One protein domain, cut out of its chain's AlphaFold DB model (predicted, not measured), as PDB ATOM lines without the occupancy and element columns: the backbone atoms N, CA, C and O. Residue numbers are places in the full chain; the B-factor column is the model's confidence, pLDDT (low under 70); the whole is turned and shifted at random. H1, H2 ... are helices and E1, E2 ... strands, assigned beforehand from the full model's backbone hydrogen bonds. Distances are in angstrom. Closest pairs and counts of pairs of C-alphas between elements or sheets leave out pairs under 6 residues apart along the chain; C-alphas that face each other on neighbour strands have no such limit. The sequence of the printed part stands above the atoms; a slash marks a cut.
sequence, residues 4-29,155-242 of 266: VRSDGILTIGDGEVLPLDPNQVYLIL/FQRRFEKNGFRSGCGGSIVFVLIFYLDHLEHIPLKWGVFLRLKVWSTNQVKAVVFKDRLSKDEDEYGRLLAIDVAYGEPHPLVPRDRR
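AT A GLANCE: This is residues 4 to 29 and 155 to 242 of the 266 residues of an uncharacterized protein of Chenopodium quinoa (UniProt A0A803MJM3). Helix H3 lies in the middle, with H1 and the short H4 packed together beyond one side of it and H5 on another side, while a tiny two-stranded hairpin, E1 and E2, lies a little way off. H2 is set off at one end of the model, away from the other helices, and two long stretches without named elements loop over much of the rest, with residues 184 to 190 and 223 to 242 beyond the end of H3 at residue 181. The printed part has 114 residues, under half of them in named elements, which follow along the chain as E1, E2, H1, H2, H3, H4, H5. The class is mostly helix, and the sheet has the order E1 - E2, antiparallel. The whole is compact, with a radius of gyration of the C-alphas of 14.7 A and spans of 43 by 33 by 30 A.

HOW THE PARTS SIT: E1, residues 9 to 11, and E2, residues 17 to 19, form a hairpin, antiparallel at 154 degrees between their directions. N 10 and O 18 are 2.9 A apart and N 18 and O 10 are 2.8 A apart, both within hydrogen-bond range. H1, residues 22 to 29, touches H3, residues 172 to 181, about perpendicular at 87 degrees; their closest C-alphas, of Val 25 and Phe 174, are 6.4 A apart. E1 and H3 are apart, but only just, at 8.3 A. H2, residues 155 to 162, is apart from each of the other named elements. H4, residues 195 to 198, touches H1, with the closest C-alphas, of Ile 28 and Arg 195, 4.4 A apart. H3 and H4 are close but not clearly touching, with the closest C-alphas, of Ile 177 and Leu 196, 6.5 A apart. H5, residues 201 to 211, is close to H3 but not clearly touching it; their closest C-alphas, of Leu 180 and Val 207, are 7.4 A apart. H3 and H5 run the same way at a steep tilt of 64 degrees. In H1, H2, H3 and H5 every O i to N i+4 pair is within hydrogen-bond range; H4 is too short for such a pair, and its one O i to N i+3 pair is within range.

IN THESE COORDINATES: E1 begins at C-alpha 9, (-7.153, 12.879, 24.392). H1 is 10.5 A long from first to last C-alpha and H2 10.6 A. H3 is 14.0 A long and begins at C-alpha 172, (-3.868, 22.071, 14.337). H5 is 15.3 A long and ends at C-alpha 211, (10.303, 22.680, 24.472).

THE WHOLE: The two C-alphas farthest apart, of Asn 162 and Pro 233, are 43.6 A apart. Residues 30 to 154 are not printed, and C-alphas 29 and 155 are 23.2 A apart across the cut. The link from H3 to H4 is long, with 13 residues, and residues 212 to 242 hold no named element. The mean pLDDT of the printed part is 88.4; residue 167 and residues 240 to 242 are under 70.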
ATOM      1  N   VAL A   4      -2.132  13.220  19.796       88.69
ATOM      2  CA  VAL A   4      -3.598  13.310  19.874       88.69
ATOM      3  C   VAL A   4      -4.202  11.964  19.492       88.69
ATOM      4  O   VAL A   4      -3.858  11.384  18.460       88.69
ATOM      5  N   ARG A   5      -5.118  11.469  20.317       88.94
ATOM      6  CA  ARG A   5      -5.847  10.215  20.111       88.94
ATOM      7  C   ARG A   5      -7.225  10.465  19.492       88.94
ATOM      8  O   ARG A   5      -7.776  11.563  19.554       88.94
ATOM      9  N   SER A   6      -7.793   9.427  18.883       88.69
ATOM     10  CA  SER A   6      -9.117   9.472  18.236       88.69
ATOM     11  C   SER A   6     -10.290   9.611  19.217       88.69
ATOM     12  O   SER A   6     -11.384   9.999  18.812       88.69
ATOM     13  N   ASP A   7     -10.062   9.350  20.502       90.50
ATOM     14  CA  ASP A   7     -11.007   9.568  21.600       90.50
ATOM     15  C   ASP A   7     -11.027  11.023  22.106       90.50
ATOM     16  O   ASP A   7     -11.873  11.355  22.930       90.50
ATOM     17  N   GLY A   8     -10.179  11.909  21.568       91.12
ATOM     18  CA  GLY A   8     -10.117  13.310  21.991       91.12
ATOM     19  C   GLY A   8      -9.195  13.542  23.186       91.12
ATOM     20  O   GLY A   8      -9.414  14.456  23.966       91.12
ATOM     21  N   ILE A   9      -8.163  12.718  23.345       93.25
ATOM     22  CA  ILE A   9      -7.153  12.879  24.392       93.25
ATOM     23  C   ILE A   9      -5.842  13.379  23.782       93.25
ATOM     24  O   ILE A   9      -5.366  12.822  22.788       93.25
ATOM     25  N   LEU A  10      -5.232  14.387  24.405       92.06
ATOM     26  CA  LEU A  10      -3.844  14.771  24.169       92.06
ATOM     27  C   LEU A  10      -2.962  14.134  25.248       92.06
ATOM     28  O   LEU A  10      -3.178  14.344  26.435       92.06
ATOM     29  N   THR A  11      -1.954  13.370  24.839       90.81
ATOM     30  CA  THR A  11      -0.860  12.959  25.729       90.81
ATOM     31  C   THR A  11       0.337  13.859  25.459       90.81
ATOM     32  O   THR A  11       0.687  14.003  24.287       90.81
ATOM     33  N   ILE A  12       0.954  14.446  26.486       87.50
ATOM     34  CA  ILE A  12       2.179  15.264  26.372       87.50
ATOM     35  C   ILE A  12       3.427  14.386  26.586       87.50
ATOM     36  O   ILE A  12       3.328  13.215  26.955       87.50
ATOM     37  N   GLY A  13       4.609  14.885  26.209       77.56
ATOM     38  CA  GLY A  13       5.879  14.154  26.205       77.56
ATOM     39  C   GLY A  13       6.227  13.434  27.513       77.56
ATOM     40  O   GLY A  13       6.777  12.334  27.440       77.56
ATOM     41  N   ASP A  14       5.835  14.008  28.649       80.50
ATOM     42  CA  ASP A  14       5.991  13.505  30.021       80.50
ATOM     43  C   ASP A  14       4.966  12.429  30.427       80.50
ATOM     44  O   ASP A  14       5.093  11.816  31.484       80.50
ATOM     45  N   GLY A  15       3.987  12.143  29.567       84.50
ATOM     46  CA  GLY A  15       2.950  11.140  29.793       84.50
ATOM     47  C   GLY A  15       1.644  11.701  30.349       84.50
ATOM     48  O   GLY A  15       0.685  10.933  30.444       84.50
ATOM     49  N   GLU A  16       1.572  13.002  30.643       88.81
ATOM     50  CA  GLU A  16       0.348  13.638  31.127       88.81
ATOM     51  C   GLU A  16      -0.784  13.549  30.103       88.81
ATOM     52  O   GLU A  16      -0.573  13.637  28.888       88.81
ATOM     53  N   VAL A  17      -1.999  13.337  30.610       91.50
ATOM     54  CA  VAL A  17      -3.184  13.003  29.815       91.50
ATOM     55  C   VAL A  17      -4.224  14.100  29.976       91.50
ATOM     56  O   VAL A  17      -4.891  14.200  31.002       91.50
ATOM     57  N   LEU A  18      -4.400  14.889  28.923       93.06
ATOM     58  CA  LEU A  18      -5.270  16.055  28.919       93.06
ATOM     59  C   LEU A  18      -6.484  15.806  28.011       93.06
ATOM     60  O   LEU A  18      -6.313  15.570  26.807       93.06
ATOM     61  N   PRO A  19      -7.717  15.831  28.553       93.88
ATOM     62  CA  PRO A  19      -8.917  15.695  27.743       93.88
ATOM     63  C   PRO A  19      -9.147  16.961  26.914       93.88
ATOM     64  O   PRO A  19      -9.086  18.084  27.425       93.88
ATOM     65  N   LEU A  20      -9.441  16.763  25.632       94.62
ATOM     66  CA  LEU A  20      -9.887  17.819  24.738       94.62
ATOM     67  C   LEU A  20     -11.421  17.882  24.733       94.62
ATOM     68  O   LEU A  20     -12.087  16.847  24.739       94.62
ATOM     69  N   ASP A  21     -11.974  19.090  24.685       94.62
ATOM     70  CA  ASP A  21     -13.414  19.346  24.764       94.62
ATOM     71  C   ASP A  21     -13.837  20.514  23.847       94.62
ATOM     72  O   ASP A  21     -13.077  21.479  23.690       94.62
ATOM     73  N   PRO A  22     -15.056  20.497  23.265       96.50
ATOM     74  CA  PRO A  22     -15.574  21.614  22.476       96.50
ATOM     75  C   PRO A  22     -15.516  22.978  23.184       96.50
ATOM     76  O   PRO A  22     -15.254  23.989  22.530       96.50
ATOM     77  N   ASN A  23     -15.688  23.052  24.508       96.00
ATOM     78  CA  ASN A  23     -15.587  24.320  25.241       96.00
ATOM     79  C   ASN A  23     -14.186  24.928  25.155       96.00
ATOM     80  O   ASN A  23     -14.030  26.148  25.116       96.00
ATOM     81  N   GLN A  24     -13.148  24.100  25.066       96.31
ATOM     82  CA  GLN A  24     -11.788  24.595  24.884       96.31
ATOM     83  C   GLN A  24     -11.610  25.169  23.475       96.31
ATOM     84  O   GLN A  24     -10.919  26.172  23.317       96.31
ATOM     85  N   VAL A  25     -12.278  24.607  22.458       96.75
ATOM     86  CA  VAL A  25     -12.310  25.191  21.105       96.75
ATOM     87  C   VAL A  25     -12.919  26.595  21.145       96.75
ATOM     88  O   VAL A  25     -12.340  27.520  20.573       96.75
ATOM     89  N   TYR A  26     -14.025  26.779  21.874       96.75
ATOM     90  CA  TYR A  26     -14.646  28.093  22.083       96.75
ATOM     91  C   TYR A  26     -13.675  29.084  22.737       96.75
ATOM     92  O   TYR A  26     -13.466  30.187  22.234       96.75
ATOM     93  N   LEU A  27     -13.027  28.683  23.830       96.56
ATOM     94  CA  LEU A  27     -12.133  29.558  24.596       96.56
ATOM     95  C   LEU A  27     -10.845  29.889  23.827       96.56
ATOM     96  O   LEU A  27     -10.323  31.006  23.933       96.56
ATOM     97  N   ILE A  28     -10.353  28.951  23.013       96.38
ATOM     98  CA  ILE A  28      -9.130  29.114  22.225       96.38
ATOM     99  C   ILE A  28      -9.366  29.898  20.936       96.38
ATOM    100  O   ILE A  28      -8.621  30.846  20.673       96.38
ATOM    101  N   LEU A  29     -10.360  29.505  20.134       95.88
ATOM    102  CA  LEU A  29     -10.589  30.022  18.779       95.88
ATOM    103  C   LEU A  29     -11.719  31.051  18.689       95.88
ATOM    104  O   LEU A  29     -11.812  31.742  17.678       95.88
ATOM    105  N   PHE A 155      -5.294   9.271  10.805       88.94
ATOM    106  CA  PHE A 155      -3.844   9.240  11.011       88.94
ATOM    107  C   PHE A 155      -3.416   7.879  11.543       88.94
ATOM    108  O   PHE A 155      -2.674   7.182  10.850       88.94
ATOM    109  N   GLN A 156      -3.974   7.489  12.691       88.56
ATOM    110  CA  GLN A 156      -3.659   6.263  13.412       88.56
ATOM    111  C   GLN A 156      -3.795   5.027  12.519       88.56
ATOM    112  O   GLN A 156      -2.821   4.306  12.340       88.56
ATOM    113  N   ARG A 157      -4.939   4.848  11.843       89.62
ATOM    114  CA  ARG A 157      -5.166   3.695  10.950       89.62
ATOM    115  C   ARG A 157      -4.109   3.562   9.851       89.62
ATOM    116  O   ARG A 157      -3.735   2.457   9.473       89.62
ATOM    117  N   ARG A 158      -3.650   4.683   9.279       86.62
ATOM    118  CA  ARG A 158      -2.607   4.642   8.237       86.62
ATOM    119  C   ARG A 158      -1.214   4.470   8.827       86.62
ATOM    120  O   ARG A 158      -0.396   3.818   8.191       86.62
ATOM    121  N   PHE A 159      -0.952   5.054   9.992       88.50
ATOM    122  CA  PHE A 159       0.311   4.877  10.697       88.50
ATOM    123  C   PHE A 159       0.503   3.410  11.101       88.50
ATOM    124  O   PHE A 159       1.521   2.826  10.760       88.50
ATOM    125  N   GLU A 160      -0.512   2.781  11.699       88.50
ATOM    126  CA  GLU A 160      -0.514   1.352  12.049       88.50
ATOM    127  C   GLU A 160      -0.292   0.456  10.824       88.50
ATOM    128  O   GLU A 160       0.442  -0.524  10.895       88.50
ATOM    129  N   LYS A 161      -0.886   0.811   9.679       89.31
ATOM    130  CA  LYS A 161      -0.727   0.049   8.436       89.31
ATOM    131  C   LYS A 161       0.663   0.197   7.803       89.31
ATOM    132  O   LYS A 161       1.175  -0.771   7.250       89.31
ATOM    133  N   ASN A 162       1.233   1.402   7.809       88.25
ATOM    134  CA  ASN A 162       2.400   1.742   6.986       88.25
ATOM    135  C   ASN A 162       3.691   1.970   7.793       88.25
ATOM    136  O   ASN A 162       4.735   2.204   7.193       88.25
ATOM    137  N   GLY A 163       3.628   2.002   9.127       84.69
ATOM    138  CA  GLY A 163       4.752   2.318  10.022       84.69
ATOM    139  C   GLY A 163       5.201   3.787  10.013       84.69
ATOM    140  O   GLY A 163       5.919   4.216  10.909       84.69
ATOM    141  N   PHE A 164       4.771   4.576   9.026       81.31
ATOM    142  CA  PHE A 164       5.095   5.994   8.893       81.31
ATOM    143  C   PHE A 164       3.969   6.762   8.193       81.31
ATOM    144  O   PHE A 164       3.291   6.245   7.297       81.31
ATOM    145  N   ARG A 165       3.791   8.034   8.570       77.94
ATOM    146  CA  ARG A 165       2.917   8.964   7.852       77.94
ATOM    147  C   ARG A 165       3.372  10.413   8.007       77.94
ATOM    148  O   ARG A 165       3.422  10.929   9.117       77.94
ATOM    149  N   SER A 166       3.581  11.094   6.881       71.06
ATOM    150  CA  SER A 166       3.798  12.541   6.850       71.06
ATOM    151  C   SER A 166       2.463  13.289   6.906       71.06
ATOM    152  O   SER A 166       1.674  13.276   5.962       71.06
ATOM    153  N   GLY A 167       2.217  13.925   8.054       68.88
ATOM    154  CA  GLY A 167       1.092  14.816   8.329       68.88
ATOM    155  C   GLY A 167      -0.314  14.197   8.237       68.88
ATOM    156  O   GLY A 167      -0.576  13.169   7.599       68.88
ATOM    157  N   CYS A 168      -1.282  14.868   8.865       70.25
ATOM    158  CA  CYS A 168      -2.691  14.496   8.730       70.25
ATOM    159  C   CYS A 168      -3.667  15.662   8.558       70.25
ATOM    160  O   CYS A 168      -4.842  15.411   8.305       70.25
ATOM    161  N   GLY A 169      -3.206  16.913   8.637       78.50
ATOM    162  CA  GLY A 169      -4.117  18.039   8.818       78.50
ATOM    163  C   GLY A 169      -4.850  17.934  10.158       78.50
ATOM    164  O   GLY A 169      -4.342  17.314  11.090       78.50
ATOM    165  N   GLY A 170      -6.053  18.498  10.228       84.25
ATOM    166  CA  GLY A 170      -6.911  18.518  11.410       84.25
ATOM    167  C   GLY A 170      -7.133  19.945  11.895       84.25
ATOM    168  O   GLY A 170      -7.027  20.894  11.122       84.25
ATOM    169  N   SER A 171      -7.418  20.106  13.178       89.00
ATOM    170  CA  SER A 171      -7.605  21.415  13.816       89.00
ATOM    171  C   SER A 171      -6.317  21.843  14.518       89.00
ATOM    172  O   SER A 171      -6.284  22.015  15.736       89.00
ATOM    173  N   ILE A 172      -5.217  21.947  13.758       88.00
ATOM    174  CA  ILE A 172      -3.868  22.071  14.337       88.00
ATOM    175  C   ILE A 172      -3.689  23.361  15.130       88.00
ATOM    176  O   ILE A 172      -2.985  23.353  16.128       88.00
ATOM    177  N   VAL A 173      -4.345  24.454  14.725       91.94
ATOM    178  CA  VAL A 173      -4.277  25.730  15.449       91.94
ATOM    179  C   VAL A 173      -4.853  25.568  16.854       91.94
ATOM    180  O   VAL A 173      -4.228  26.001  17.816       91.94
ATOM    181  N   PHE A 174      -5.993  24.883  16.988       94.81
ATOM    182  CA  PHE A 174      -6.577  24.564  18.292       94.81
ATOM    183  C   PHE A 174      -5.615  23.727  19.143       94.81
ATOM    184  O   PHE A 174      -5.286  24.133  20.253       94.81
ATOM    185  N   VAL A 175      -5.109  22.614  18.601       93.38
ATOM    186  CA  VAL A 175      -4.200  21.715  19.334       93.38
ATOM    187  C   VAL A 175      -2.892  22.409  19.710       93.38
ATOM    188  O   VAL A 175      -2.388  22.189  20.802       93.38
ATOM    189  N   LEU A 176      -2.348  23.259  18.837       93.00
ATOM    190  CA  LEU A 176      -1.121  24.008  19.094       93.00
ATOM    191  C   LEU A 176      -1.300  24.972  20.265       93.00
ATOM    192  O   LEU A 176      -0.487  24.965  21.180       93.00
ATOM    193  N   ILE A 177      -2.349  25.797  20.247       95.19
ATOM    194  CA  ILE A 177      -2.586  26.746  21.343       95.19
ATOM    195  C   ILE A 177      -2.909  26.002  22.638       95.19
ATOM    196  O   ILE A 177      -2.385  26.376  23.683       95.19
ATOM    197  N   PHE A 178      -3.699  24.926  22.562       95.44
ATOM    198  CA  PHE A 178      -3.965  24.059  23.706       95.44
ATOM    199  C   PHE A 178      -2.662  23.507  24.291       95.44
ATOM    200  O   PHE A 178      -2.404  23.692  25.472       95.44
ATOM    201  N   TYR A 179      -1.808  22.904  23.461       94.56
ATOM    202  CA  TYR A 179      -0.511  22.369  23.871       94.56
ATOM    203  C   TYR A 179       0.339  23.431  24.566       94.56
ATOM    204  O   TYR A 179       0.773  23.219  25.691       94.56
ATOM    205  N   LEU A 180       0.522  24.588  23.926       95.00
ATOM    206  CA  LEU A 180       1.359  25.662  24.450       95.00
ATOM    207  C   LEU A 180       0.840  26.219  25.781       95.00
ATOM    208  O   LEU A 180       1.641  26.466  26.674       95.00
ATOM    209  N   ASP A 181      -0.476  26.393  25.933       94.94
ATOM    210  CA  ASP A 181      -1.082  26.857  27.189       94.94
ATOM    211  C   ASP A 181      -0.907  25.851  28.347       94.94
ATOM    212  O   ASP A 181      -1.021  26.253  29.502       94.94
ATOM    213  N   HIS A 182      -0.632  24.576  28.050       94.25
ATOM    214  CA  HIS A 182      -0.425  23.514  29.038       94.25
ATOM    215  C   HIS A 182       1.055  23.199  29.284       94.25
ATOM    216  O   HIS A 182       1.339  22.226  29.968       94.25
ATOM    217  N   LEU A 183       2.016  23.960  28.755       93.69
ATOM    218  CA  LEU A 183       3.436  23.739  29.059       93.69
ATOM    219  C   LEU A 183       3.873  24.506  30.314       93.69
ATOM    220  O   LEU A 183       3.415  25.619  30.571       93.69
ATOM    221  N   GLU A 184       4.830  23.950  31.060       91.19
ATOM    222  CA  GLU A 184       5.449  24.582  32.229       91.19
ATOM    223  C   GLU A 184       6.284  25.810  31.832       91.19
ATOM    224  O   GLU A 184       7.500  25.755  31.639       91.19
ATOM    225  N   HIS A 185       5.619  26.960  31.694       88.94
ATOM    226  CA  HIS A 185       6.253  28.260  31.510       88.94
ATOM    227  C   HIS A 185       5.422  29.397  32.118       88.94
ATOM    228  O   HIS A 185       4.247  29.249  32.444       88.94
ATOM    229  N   ILE A 186       6.033  30.582  32.234       87.06
ATOM    230  CA  ILE A 186       5.323  31.791  32.671       87.06
ATOM    231  C   ILE A 186       4.212  32.095  31.652       87.06
ATOM    232  O   ILE A 186       4.536  32.359  30.485       87.06
ATOM    233  N   PRO A 187       2.926  32.073  32.050       87.56
ATOM    234  CA  PRO A 187       1.827  32.297  31.126       87.56
ATOM    235  C   PRO A 187       1.889  33.730  30.601       87.56
ATOM    236  O   PRO A 187       2.142  34.667  31.353       87.56
ATOM    237  N   LEU A 188       1.634  33.913  29.305       87.06
ATOM    238  CA  LEU A 188       1.717  35.226  28.660       87.06
ATOM    239  C   LEU A 188       0.699  36.225  29.248       87.06
ATOM    240  O   LEU A 188       1.032  37.079  30.061       87.06
ATOM    241  N   LYS A 189      -0.565  36.133  28.821       89.81
ATOM    242  CA  LYS A 189      -1.700  36.892  29.368       89.81
ATOM    243  C   LYS A 189      -2.823  35.911  29.654       89.81
ATOM    244  O   LYS A 189      -3.564  35.551  28.741       89.81
ATOM    245  N   TRP A 190      -2.893  35.407  30.881       92.19
ATOM    246  CA  TRP A 190      -3.932  34.459  31.293       92.19
ATOM    247  C   TRP A 190      -5.286  35.151  31.532       92.19
ATOM    248  O   TRP A 190      -5.323  36.363  31.730       92.19
ATOM    249  N   GLY A 191      -6.393  34.404  31.459       88.12
ATOM    250  CA  GLY A 191      -7.757  34.939  31.637       88.12
ATOM    251  C   GLY A 191      -8.327  35.703  30.432       88.12
ATOM    252  O   GLY A 191      -9.391  36.309  30.512       88.12
ATOM    253  N   VAL A 192      -7.633  35.689  29.294       91.56
ATOM    254  CA  VAL A 192      -8.057  36.388  28.076       91.56
ATOM    255  C   VAL A 192      -8.923  35.478  27.198       91.56
ATOM    256  O   VAL A 192      -8.437  34.448  26.730       91.56
ATOM    257  N   PHE A 193     -10.167  35.896  26.919       91.38
ATOM    258  CA  PHE A 193     -11.035  35.239  25.931       91.38
ATOM    259  C   PHE A 193     -10.466  35.369  24.513       91.38
ATOM    260  O   PHE A 193      -9.964  36.443  24.150       91.38
ATOM    261  N   LEU A 194     -10.597  34.295  23.724       92.75
ATOM    262  CA  LEU A 194      -9.872  34.032  22.480       92.75
ATOM    263  C   LEU A 194      -8.365  33.885  22.752       92.75
ATOM    264  O   LEU A 194      -7.593  34.820  22.528       92.75
ATOM    265  N   ARG A 195      -7.941  32.707  23.237       95.00
ATOM    266  CA  ARG A 195      -6.520  32.420  23.531       95.00
ATOM    267  C   ARG A 195      -5.617  32.622  22.324       95.00
ATOM    268  O   ARG A 195      -4.505  33.113  22.490       95.00
ATOM    269  N   LEU A 196      -6.101  32.324  21.116       94.69
ATOM    270  CA  LEU A 196      -5.339  32.485  19.876       94.69
ATOM    271  C   LEU A 196      -4.712  33.884  19.743       94.69
ATOM    272  O   LEU A 196      -3.575  34.003  19.298       94.69
ATOM    273  N   LYS A 197      -5.398  34.945  20.196       94.38
ATOM    274  CA  LYS A 197      -4.901  36.330  20.081       94.38
ATOM    275  C   LYS A 197      -3.759  36.667  21.048       94.38
ATOM    276  O   LYS A 197      -3.131  37.714  20.913       94.38
ATOM    277  N   VAL A 198      -3.530  35.831  22.061       94.69
ATOM    278  CA  VAL A 198      -2.463  36.019  23.056       94.69
ATOM    279  C   VAL A 198      -1.106  35.610  22.486       94.69
ATOM    280  O   VAL A 198      -0.082  36.143  22.907       94.69
ATOM    281  N   TRP A 199      -1.107  34.693  21.520       94.94
ATOM    282  CA  TRP A 199       0.084  34.066  20.977       94.94
ATOM    283  C   TRP A 199       0.550  34.761  19.695       94.94
ATOM    284  O   TRP A 199      -0.018  34.587  18.620       94.94
ATOM    285  N   SER A 200       1.633  35.530  19.796       94.69
ATOM    286  CA  SER A 200       2.362  36.033  18.627       94.69
ATOM    287  C   SER A 200       3.321  34.983  18.065       94.69
ATOM    288  O   SER A 200       3.804  34.104  18.783       94.69
ATOM    289  N   THR A 201       3.705  35.136  16.796       94.06
ATOM    290  CA  THR A 201       4.700  34.275  16.136       94.06
ATOM    291  C   THR A 201       6.007  34.168  16.924       94.06
ATOM    292  O   THR A 201       6.588  33.089  17.008       94.06
ATOM    293  N   ASN A 202       6.473  35.265  17.528       95.38
ATOM    294  CA  ASN A 202       7.721  35.270  18.292       95.38
ATOM    295  C   ASN A 202       7.592  34.486  19.602       95.38
ATOM    296  O   ASN A 202       8.506  33.750  19.963       95.38
ATOM    297  N   GLN A 203       6.451  34.601  20.284       95.12
ATOM    298  CA  GLN A 203       6.185  33.848  21.511       95.12
ATOM    299  C   GLN A 203       6.045  32.353  21.227       95.12
ATOM    300  O   GLN A 203       6.664  31.555  21.924       95.12
ATOM    301  N   VAL A 204       5.314  31.982  20.168       95.06
ATOM    302  CA  VAL A 204       5.212  30.583  19.724       95.06
ATOM    303  C   VAL A 204       6.606  30.024  19.447       95.06
ATOM    304  O   VAL A 204       6.980  29.012  20.026       95.06
ATOM    305  N   LYS A 205       7.421  30.718  18.640       93.69
ATOM    306  CA  LYS A 205       8.801  30.294  18.346       93.69
ATOM    307  C   LYS A 205       9.647  30.140  19.610       93.69
ATOM    308  O   LYS A 205      10.384  29.167  19.720       93.69
ATOM    309  N   ALA A 206       9.545  31.075  20.553       93.75
ATOM    310  CA  ALA A 206      10.320  31.042  21.788       93.75
ATOM    311  C   ALA A 206       9.950  29.849  22.682       93.75
ATOM    312  O   ALA A 206      10.847  29.189  23.203       93.75
ATOM    313  N   VAL A 207       8.657  29.554  22.855       94.25
ATOM    314  CA  VAL A 207       8.204  28.411  23.667       94.25
ATOM    315  C   VAL A 207       8.517  27.090  22.969       94.25
ATOM    316  O   VAL A 207       9.111  26.212  23.584       94.25
ATOM    317  N   VAL A 208       8.242  26.984  21.665       92.12
ATOM    318  CA  VAL A 208       8.588  25.805  20.856       92.12
ATOM    319  C   VAL A 208      10.089  25.518  20.911       92.12
ATOM    320  O   VAL A 208      10.488  24.371  21.072       92.12
ATOM    321  N   PHE A 209      10.942  26.543  20.821       92.25
ATOM    322  CA  PHE A 209      12.391  26.372  20.939       92.25
ATOM    323  C   PHE A 209      12.807  25.842  22.317       92.25
ATOM    324  O   PHE A 209      13.693  24.995  22.399       92.25
ATOM    325  N   LYS A 210      12.173  26.324  23.392       92.25
ATOM    326  CA  LYS A 210      12.435  25.844  24.758       92.25
ATOM    327  C   LYS A 210      11.985  24.403  24.968       92.25
ATOM    328  O   LYS A 210      12.625  23.694  25.734       92.25
ATOM    329  N   ASP A 211      10.912  23.995  24.304       92.19
ATOM    330  CA  ASP A 211      10.303  22.680  24.472       92.19
ATOM    331  C   ASP A 211      10.954  21.563  23.629       92.19
ATOM    332  O   ASP A 211      10.732  20.377  23.873       92.19
ATOM    333  N   ARG A 212      11.797  21.914  22.653       90.69
ATOM    334  CA  ARG A 212      12.531  20.931  21.842       90.69
ATOM    335  C   ARG A 212      13.476  20.078  22.686       90.69
ATOM    336  O   ARG A 212      14.236  20.604  23.501       90.69
ATOM    337  N   LEU A 213      13.501  18.768  22.437       86.69
ATOM    338  CA  LEU A 213      14.431  17.848  23.100       86.69
ATOM    339  C   LEU A 213      15.865  18.036  22.594       86.69
ATOM    340  O   LEU A 213      16.778  18.207  23.405       86.69
ATOM    341  N   SER A 214      16.052  18.122  21.279       83.69
ATOM    342  CA  SER A 214      17.343  18.355  20.628       83.69
ATOM    343  C   SER A 214      17.240  19.471  19.575       83.69
ATOM    344  O   SER A 214      16.151  19.917  19.214       83.69
ATOM    345  N   LYS A 215      18.384  20.006  19.122       76.38
ATOM    346  CA  LYS A 215      18.404  21.031  18.057       76.38
ATOM    347  C   LYS A 215      18.179  20.431  16.667       76.38
ATOM    348  O   LYS A 215      17.696  21.146  15.791       76.38
ATOM    349  N   ASP A 216      18.520  19.155  16.508       76.69
ATOM    350  CA  ASP A 216      18.604  18.467  15.220       76.69
ATOM    351  C   ASP A 216      17.378  17.581  14.931       76.69
ATOM    352  O   ASP A 216      17.219  17.114  13.805       76.69
ATOM    353  N   GLU A 217      16.479  17.390  15.906       71.75
ATOM    354  CA  GLU A 217      15.252  16.599  15.751       71.75
ATOM    355  C   GLU A 217      14.000  17.450  16.010       71.75
ATOM    356  O   GLU A 217      13.984  18.356  16.846       71.75
ATOM    357  N   ASP A 218      12.908  17.125  15.315       73.81
ATOM    358  CA  ASP A 218      11.579  17.707  15.546       73.81
ATOM    359  C   ASP A 218      10.838  16.981  16.686       73.81
ATOM    360  O   ASP A 218       9.648  16.670  16.589       73.81
ATOM    361  N   GLU A 219      11.558  16.699  17.773       81.94
ATOM    362  CA  GLU A 219      11.004  16.099  18.984       81.94
ATOM    363  C   GLU A 219      10.765  17.149  20.075       81.94
ATOM    364  O   GLU A 219      11.599  18.017  20.351       81.94
ATOM    365  N   TYR A 220       9.598  17.044  20.708       87.75
ATOM    366  CA  TYR A 220       9.050  18.000  21.671       87.75
ATOM    367  C   TYR A 220       8.694  17.299  22.988       87.75
ATOM    368  O   TYR A 220       8.497  16.079  23.011       87.75
ATOM    369  N   GLY A 221       8.552  18.079  24.062       87.25
ATOM    370  CA  GLY A 221       8.220  17.583  25.399       87.25
ATOM    371  C   GLY A 221       9.357  17.708  26.409       87.25
ATOM    372  O   GLY A 221       9.462  16.878  27.308       87.25
ATOM    373  N   ARG A 222      10.237  18.707  26.252       89.06
ATOM    374  CA  ARG A 222      11.197  19.075  27.302       89.06
ATOM    375  C   ARG A 222      10.485  19.728  28.485       89.06
ATOM    376  O   ARG A 222      10.917  19.547  29.621       89.06
ATOM    377  N   LEU A 223       9.459  20.534  28.215       90.25
ATOM    378  CA  LEU A 223       8.653  21.164  29.254       90.25
ATOM    379  C   LEU A 223       7.583  20.180  29.733       90.25
ATOM    380  O   LEU A 223       6.979  19.470  28.929       90.25
ATOM    381  N   LEU A 224       7.362  20.155  31.047       89.56
ATOM    382  CA  LEU A 224       6.304  19.356  31.660       89.56
ATOM    383  C   LEU A 224       4.934  19.962  31.369       89.56
ATOM    384  O   LEU A 224       4.818  21.160  31.091       89.56
ATOM    385  N   ALA A 225       3.896  19.143  31.466       91.19
ATOM    386  CA  ALA A 225       2.529  19.600  31.357       91.19
ATOM    387  C   ALA A 225       2.036  20.240  32.665       91.19
ATOM    388  O   ALA A 225       2.336  19.803  33.777       91.19
ATOM    389  N   ILE A 226       1.211  21.271  32.526       90.88
ATOM    390  CA  ILE A 226       0.443  21.892  33.594       90.88
ATOM    391  C   ILE A 226      -1.037  21.672  33.292       90.88
ATOM    392  O   ILE A 226      -1.523  22.022  32.219       90.88
ATOM    393  N   ASP A 227      -1.770  21.146  34.274       87.69
ATOM    394  CA  ASP A 227      -3.232  21.095  34.228       87.69
ATOM    395  C   ASP A 227      -3.804  22.504  34.453       87.69
ATOM    396  O   ASP A 227      -3.812  23.022  35.581       87.69
ATOM    397  N   VAL A 228      -4.234  23.130  33.355       90.25
ATOM    398  CA  VAL A 228      -4.853  24.454  33.333       90.25
ATOM    399  C   VAL A 228      -6.333  24.346  32.977       90.25
ATOM    400  O   VAL A 228      -6.729  23.658  32.041       90.25
ATOM    401  N   ALA A 229      -7.162  25.105  33.688       90.44
ATOM    402  CA  ALA A 229      -8.568  25.274  33.357       90.44
ATOM    403  C   ALA A 229      -8.800  26.702  32.855       90.44
ATOM    404  O   ALA A 229      -8.528  27.689  33.544       90.44
ATOM    405  N   TYR A 230      -9.292  26.833  31.625       90.25
ATOM    406  CA  TYR A 230      -9.662  28.135  31.084       90.25
ATOM    407  C   TYR A 230     -10.800  28.750  31.912       90.25
ATOM    408  O   TYR A 230     -11.855  28.145  32.065       90.25
ATOM    409  N   GLY A 231     -10.587  29.967  32.416       84.38
ATOM    410  CA  GLY A 231     -11.524  30.653  33.315       84.38
ATOM    411  C   GLY A 231     -11.123  30.592  34.791       84.38
ATOM    412  O   GLY A 231     -11.620  31.392  35.579       84.38
ATOM    413  N   GLU A 232     -10.175  29.728  35.155       88.12
ATOM    414  CA  GLU A 232      -9.573  29.688  36.490       88.12
ATOM    415  C   GLU A 232      -8.214  30.407  36.509       88.12
ATOM    416  O   GLU A 232      -7.629  30.644  35.448       88.12
ATOM    417  N   PRO A 233      -7.670  30.768  37.683       86.62
ATOM    418  CA  PRO A 233      -6.306  31.279  37.787       86.62
ATOM    419  C   PRO A 233      -5.249  30.266  37.314       86.62
ATOM    420  O   PRO A 233      -5.370  29.064  37.544       86.62
ATOM    421  N   HIS A 234      -4.170  30.749  36.689       89.25
ATOM    422  CA  HIS A 234      -3.100  29.867  36.212       89.25
ATOM    423  C   HIS A 234      -2.256  29.346  37.390       89.25
ATOM    424  O   HIS A 234      -1.792  30.158  38.197       89.25
ATOM    425  N   PRO A 235      -1.978  28.035  37.479       84.69
ATOM    426  CA  PRO A 235      -1.318  27.440  38.643       84.69
ATOM    427  C   PRO A 235       0.210  27.604  38.693       84.69
ATOM    428  O   PRO A 235       0.811  27.216  39.688       84.69
ATOM    429  N   LEU A 236       0.820  28.171  37.643       84.75
ATOM    430  CA  LEU A 236       2.261  28.443  37.423       84.75
ATOM    431  C   LEU A 236       3.201  27.229  37.420       84.75
ATOM    432  O   LEU A 236       4.201  27.265  36.711       84.75
ATOM    433  N   VAL A 237       2.884  26.184  38.177       81.56
ATOM    434  CA  VAL A 237       3.646  24.941  38.282       81.56
ATOM    435  C   VAL A 237       2.722  23.721  38.147       81.56
ATOM    436  O   VAL A 237       1.531  23.809  38.487       81.56
ATOM    437  N   PRO A 238       3.256  22.580  37.676       79.06
ATOM    438  CA  PRO A 238       2.570  21.292  37.668       79.06
ATOM    439  C   PRO A 238       1.994  20.899  39.041       79.06
ATOM    440  O   PRO A 238       2.471  21.330  40.096       79.06
ATOM    441  N   ARG A 239       0.912  20.104  39.049       74.50
ATOM    442  CA  ARG A 239       0.172  19.761  40.283       74.50
ATOM    443  C   ARG A 239       0.988  18.917  41.263       74.50
ATOM    444  O   ARG A 239       0.877  19.135  42.466       74.50
ATOM    445  N   ASP A 240       1.812  18.011  40.759       69.19
ATOM    446  CA  ASP A 240       2.766  17.186  41.509       69.19
ATOM    447  C   ASP A 240       3.831  18.019  42.250       69.19
ATOM    448  O   ASP A 240       4.290  17.617  43.317       69.19
ATOM    449  N   ARG A 241       4.152  19.226  41.763       61.41
ATOM    450  CA  ARG A 241       5.091  20.169  42.405       61.41
ATOM    451  C   ARG A 241       4.460  21.142  43.405       61.41
ATOM    452  O   ARG A 241       5.181  21.866  44.094       61.41
ATOM    453  N   ARG A 242       3.127  21.172  43.550       58.12
ATOM    454  CA  ARG A 242       2.450  22.099  44.490       58.12
ATOM    455  C   ARG A 242       2.795  21.849  45.965       58.12
ATOM    456  O   ARG A 242       2.510  22.710  46.793       58.12
TER     457      ARG A 242